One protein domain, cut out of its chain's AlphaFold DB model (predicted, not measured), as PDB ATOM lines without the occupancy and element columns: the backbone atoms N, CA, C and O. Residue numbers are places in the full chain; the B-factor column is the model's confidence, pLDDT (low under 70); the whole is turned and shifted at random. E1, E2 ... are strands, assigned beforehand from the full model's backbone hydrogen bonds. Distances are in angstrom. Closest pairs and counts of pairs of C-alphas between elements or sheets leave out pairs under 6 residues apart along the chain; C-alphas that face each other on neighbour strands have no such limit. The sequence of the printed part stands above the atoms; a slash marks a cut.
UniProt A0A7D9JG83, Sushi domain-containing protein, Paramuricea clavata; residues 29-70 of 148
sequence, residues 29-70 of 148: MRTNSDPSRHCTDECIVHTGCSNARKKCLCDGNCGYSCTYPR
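What this domain is: This is residues 29 to 70 of the 148 residues of the protein "Sushi domain-containing protein" of Paramuricea clavata (UniProt A0A7D9JG83). The printed part has little regular structure: a long winding stretch, residues 29 to 54, loops over one side of a small two-stranded hairpin, E1 and E2. The 42 printed residues hold no named helix and two named strands, E1 then E2, antiparallel; the class is all strand, with only 8 residues in named elements. The whole is compact, with a radius of gyration of the C-alphas of 9.5 A, and elongated, spanning 27 by 17 by 17 A.

Where its parts are: Residues 29 to 54 come first, from C-alpha 29 at (126.617, 153.370, 177.806). E1, residues 55 to 58, begins at (142.797, 152.316, 178.826) and is 9.6 A long. E2, residues 64 to 67, is 9.0 A long and ends at (140.698, 147.419, 180.071).

How they stand to each other: E1 and E2 form a hairpin with a tight link of 5 residues. Their directions differ by 134 degrees. C-alphas 58 and 64 face each other at 4.5 A. N 55 and O 67, 2.8 A, and N 65 and O 57, 2.9 A, are within hydrogen-bond range.

The domain as a whole: The C-alphas farthest apart, Ser 33 and Ala 52, are 27.6 A apart. The printed part has no cut. Its mean pLDDT is 87.2; residues 34 to 37 and 46 are under 70.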
ATOM      1  N   MET A  29     127.385 153.456 176.563       89.38
ATOM      2  CA  MET A  29     126.617 153.370 177.806       89.38
ATOM      3  C   MET A  29     126.671 151.958 178.396       89.38
ATOM      4  O   MET A  29     126.575 150.958 177.680       89.38
ATOM      5  N   ARG A  30     126.788 151.874 179.721       89.12
ATOM      6  CA  ARG A  30     126.732 150.610 180.457       89.12
ATOM      7  C   ARG A  30     125.280 150.152 180.582       89.12
ATOM      8  O   ARG A  30     124.430 150.897 181.051       89.12
ATOM      9  N   THR A  31     124.997 148.928 180.145       89.62
ATOM     10  CA  THR A  31     123.631 148.368 180.086       89.62
ATOM     11  C   THR A  31     123.474 147.050 180.843       89.62
ATOM     12  O   THR A  31     122.369 146.524 180.941       89.62
ATOM     13  N   ASN A  32     124.558 146.485 181.383       83.81
ATOM     14  CA  ASN A  32     124.501 145.242 182.149       83.81
ATOM     15  C   ASN A  32     123.876 145.445 183.547       83.81
ATOM     16  O   ASN A  32     124.317 146.310 184.300       83.81
ATOM     17  N   SER A  33     122.906 144.597 183.904       70.12
ATOM     18  CA  SER A  33     122.145 144.652 185.162       70.12
ATOM     19  C   SER A  33     122.901 144.119 186.391       70.12
ATOM     20  O   SER A  33     122.582 144.530 187.499       70.12
ATOM     21  N   ASP A  34     123.903 143.240 186.221       66.62
ATOM     22  CA  ASP A  34     124.825 142.822 187.300       66.62
ATOM     23  C   ASP A  34     126.292 143.059 186.878       66.62
ATOM     24  O   ASP A  34     126.935 142.201 186.252       66.62
ATOM     25  N   PRO A  35     126.841 144.249 187.177       61.38
ATOM     26  CA  PRO A  35     128.172 144.646 186.735       61.38
ATOM     27  C   PRO A  35     129.306 143.992 187.535       61.38
ATOM     28  O   PRO A  35     130.423 143.872 187.029       61.38
ATOM     29  N   SER A  36     129.021 143.569 188.769       59.88
ATOM     30  CA  SER A  36     130.011 143.296 189.819       59.88
ATOM     31  C   SER A  36     130.903 142.076 189.559       59.88
ATOM     32  O   SER A  36     132.008 141.991 190.087       59.88
ATOM     33  N   ARG A  37     130.460 141.130 188.718       64.94
ATOM     34  CA  ARG A  37     131.229 139.911 188.393       64.94
ATOM     35  C   ARG A  37     131.707 139.820 186.950       64.94
ATOM     36  O   ARG A  37     132.516 138.951 186.635       64.94
ATOM     37  N   HIS A  38     131.178 140.656 186.062       80.69
ATOM     38  CA  HIS A  38     131.330 140.461 184.617       80.69
ATOM     39  C   HIS A  38     132.065 141.598 183.913       80.69
ATOM     40  O   HIS A  38     132.613 141.367 182.839       80.69
ATOM     41  N   CYS A  39     132.127 142.783 184.507       90.50
ATOM     42  CA  CYS A  39     132.720 143.959 183.890       90.50
ATOM     43  C   CYS A  39     133.901 144.470 184.719       90.50
ATOM     44  O   CYS A  39     133.938 144.285 185.932       90.50
ATOM     45  N   THR A  40     134.861 145.131 184.074       92.12
ATOM     46  CA  THR A  40     135.906 145.875 184.793       92.12
ATOM     47  C   THR A  40     135.377 147.235 185.264       92.12
ATOM     48  O   THR A  40     134.247 147.616 184.934       92.12
ATOM     49  N   ASP A  41     136.208 147.950 186.028       91.62
ATOM     50  CA  ASP A  41     135.941 149.301 186.540       91.62
ATOM     51  C   ASP A  41     135.462 150.235 185.419       91.62
ATOM     52  O   ASP A  41     136.011 150.203 184.314       91.62
ATOM     53  N   GLU A  42     134.438 151.038 185.696       91.12
ATOM     54  CA  GLU A  42     133.901 152.038 184.768       91.12
ATOM     55  C   GLU A  42     134.839 153.250 184.646       91.12
ATOM     56  O   GLU A  42     135.619 153.540 185.553       91.12
ATOM     57  N   CYS A  43     134.791 153.946 183.508       92.50
ATOM     58  CA  CYS A  43     135.631 155.113 183.241       92.50
ATOM     59  C   CYS A  43     134.986 156.088 182.256       92.50
ATOM     60  O   CYS A  43     134.029 155.759 181.559       92.50
ATOM     61  N   ILE A  44     135.574 157.279 182.161       89.00
ATOM     62  CA  ILE A  44     135.240 158.296 181.162       89.00
ATOM     63  C   ILE A  44     136.356 158.300 180.112       89.00
ATOM     64  O   ILE A  44     137.509 157.990 180.409       89.00
ATOM     65  N   VAL A  45     136.037 158.608 178.854       83.06
ATOM     66  CA  VAL A  45     137.026 158.595 177.766       83.06
ATOM     67  C   VAL A  45     138.254 159.433 178.162       83.06
ATOM     68  O   VAL A  45     138.127 160.591 178.545       83.06
ATOM     69  N   HIS A  46     139.442 158.823 178.093       69.19
ATOM     70  CA  HIS A  46     140.745 159.398 178.472       69.19
ATOM     71  C   HIS A  46     141.007 159.674 179.971       69.19
ATOM     72  O   HIS A  46     142.119 160.085 180.296       69.19
ATOM     73  N   THR A  47     140.078 159.387 180.893       77.44
ATOM     74  CA  THR A  47     140.255 159.608 182.346       77.44
ATOM     75  C   THR A  47     139.657 158.467 183.195       77.44
ATOM     76  O   THR A  47     139.014 157.553 182.691       77.44
ATOM     77  N   GLY A  48     139.920 158.443 184.506       83.19
ATOM     78  CA  GLY A  48     139.223 157.542 185.443       83.19
ATOM     79  C   GLY A  48     139.803 156.134 185.636       83.19
ATOM     80  O   GLY A  48     139.342 155.413 186.513       83.19
ATOM     81  N   CYS A  49     140.846 155.733 184.902       92.81
ATOM     82  CA  CYS A  49     141.546 154.477 185.187       92.81
ATOM     83  C   CYS A  49     142.743 154.700 186.118       92.81
ATOM     84  O   CYS A  49     143.757 155.245 185.691       92.81
ATOM     85  N   SER A  50     142.673 154.201 187.358       92.88
ATOM     86  CA  SER A  50     143.759 154.340 188.351       92.88
ATOM     87  C   SER A  50     145.072 153.674 187.924       92.88
ATOM     88  O   SER A  50     146.149 154.061 188.362       92.88
ATOM     89  N   ASN A  51     145.002 152.650 187.069       92.81
ATOM     90  CA  ASN A  51     146.178 151.965 186.541       92.81
ATOM     91  C   ASN A  51     146.530 152.504 185.149       92.81
ATOM     92  O   ASN A  51     145.798 152.252 184.194       92.81
ATOM     93  N   ALA A  52     147.699 153.137 185.022       91.38
ATOM     94  CA  ALA A  52     148.188 153.739 183.778       91.38
ATOM     95  C   ALA A  52     148.368 152.753 182.603       91.38
ATOM     96  O   ALA A  52     148.461 153.166 181.448       91.38
ATOM     97  N   ARG A  53     148.423 151.435 182.858       93.00
ATOM     98  CA  ARG A  53     148.469 150.408 181.798       93.00
ATOM     99  C   ARG A  53     147.090 150.073 181.227       93.00
ATOM    100  O   ARG A  53     147.018 149.476 180.148       93.00
ATOM    101  N   LYS A  54     146.012 150.395 181.946       94.50
ATOM    102  CA  LYS A  54     144.639 150.239 181.464       94.50
ATOM    103  C   LYS A  54     144.262 151.458 180.618       94.50
ATOM    104  O   LYS A  54     144.721 152.567 180.868       94.50
ATOM    105  N   LYS A  55     143.419 151.251 179.613       93.88
ATOM    106  CA  LYS A  55     142.797 152.316 178.826       93.88
ATOM    107  C   LYS A  55     141.289 152.243 178.995       93.88
ATOM    108  O   LYS A  55     140.735 151.151 179.120       93.88
ATOM    109  N   CYS A  56     140.647 153.404 178.961       94.12
ATOM    110  CA  CYS A  56     139.200 153.478 178.921       94.12
ATOM    111  C   CYS A  56     138.716 153.116 177.514       94.12
ATOM    112  O   CYS A  56     138.882 153.906 176.583       94.12
ATOM    113  N   LEU A  57     138.202 151.898 177.341       93.88
ATOM    114  CA  LEU A  57     137.734 151.375 176.053       93.88
ATOM    115  C   LEU A  57     136.274 150.929 176.173       93.88
ATOM    116  O   LEU A  57     135.818 150.563 177.254       93.88
ATOM    117  N   CYS A  58     135.544 150.942 175.058       93.44
ATOM    118  CA  CYS A  58     134.167 150.454 175.016       93.44
ATOM    119  C   CYS A  58     134.139 148.919 175.081       93.44
ATOM    120  O   CYS A  58     134.581 148.246 174.146       93.44
ATOM    121  N   ASP A  59     133.603 148.381 176.177       94.19
ATOM    122  CA  ASP A  59     133.488 146.948 176.478       94.19
ATOM    123  C   ASP A  59     132.036 146.451 176.287       94.19
ATOM    124  O   ASP A  59     131.492 145.656 177.053       94.19
ATOM    125  N   GLY A  60     131.372 146.943 175.234       91.88
ATOM    126  CA  GLY A  60     129.985 146.627 174.868       91.88
ATOM    127  C   GLY A  60     128.981 146.917 175.979       91.88
ATOM    128  O   GLY A  60     128.801 148.069 176.346       91.88
ATOM    129  N   ASN A  61     128.310 145.890 176.515       91.44
ATOM    130  CA  ASN A  61     127.292 146.084 177.558       91.44
ATOM    131  C   ASN A  61     127.878 146.537 178.907       91.44
ATOM    132  O   ASN A  61     127.140 147.013 179.770       91.44
ATOM    133  N   CYS A  62     129.194 146.419 179.087       91.94
ATOM    134  CA  CYS A  62     129.908 147.017 180.206       91.94
ATOM    135  C   CYS A  62     130.123 148.533 180.031       91.94
ATOM    136  O   CYS A  62     130.573 149.187 180.968       91.94
ATOM    137  N   GLY A  63     129.768 149.114 178.881       92.56
ATOM    138  CA  GLY A  63     130.015 150.520 178.595       92.56
ATOM    139  C   GLY A  63     131.510 150.825 178.507       92.56
ATOM    140  O   GLY A  63     132.330 149.944 178.221       92.56
ATOM    141  N   TYR A  64     131.884 152.072 178.769       93.50
ATOM    142  CA  TYR A  64     133.284 152.432 178.959       93.50
ATOM    143  C   TYR A  64     133.852 151.757 180.205       93.50
ATOM    144  O   TYR A  64     133.321 151.873 181.306       93.50
ATOM    145  N   SER A  65     134.930 150.999 180.023       93.00
ATOM    146  CA  SER A  65     135.556 150.250 181.106       93.00
ATOM    147  C   SER A  65     137.085 150.275 181.007       93.00
ATOM    148  O   SER A  65     137.670 150.367 179.923       93.00
ATOM    149  N   CYS A  66     137.754 150.194 182.157       94.56
ATOM    150  CA  CYS A  66     139.206 150.178 182.271       94.56
ATOM    151  C   CYS A  66     139.770 148.805 181.898       94.56
ATOM    152  O   CYS A  66     139.833 147.887 182.719       94.56
ATOM    153  N   THR A  67     140.247 148.686 180.662       94.12
ATOM    154  CA  THR A  67     140.698 147.419 180.071       94.12
ATOM    155  C   THR A  67     142.176 147.469 179.694       94.12
ATOM    156  O   THR A  67     142.735 148.530 179.411       94.12
ATOM    157  N   TYR A  68     142.849 146.318 179.664       94.81
ATOM    158  CA  TYR A  68     144.200 146.255 179.106       94.81
ATOM    159  C   TYR A  68     144.125 146.248 177.571       94.81
ATOM    160  O   TYR A  68     143.519 145.334 177.014       94.81
ATOM    161  N   PRO A  69     144.817 147.152 176.851       89.25
ATOM    162  CA  PRO A  69     144.733 147.235 175.383       89.25
ATOM    163  C   PRO A  69     145.153 145.962 174.640       89.25
ATOM    164  O   PRO A  69     144.844 145.784 173.467       89.25
ATOM    165  N   ARG A  70     145.917 145.088 175.304       94.19
ATOM    166  CA  ARG A  70     146.422 143.825 174.753       94.19
ATOM    167  C   ARG A  70     145.818 142.599 175.435       94.19
ATOM    168  O   ARG A  70     146.403 141.520 175.344       94.19
TER     169      ARG A  70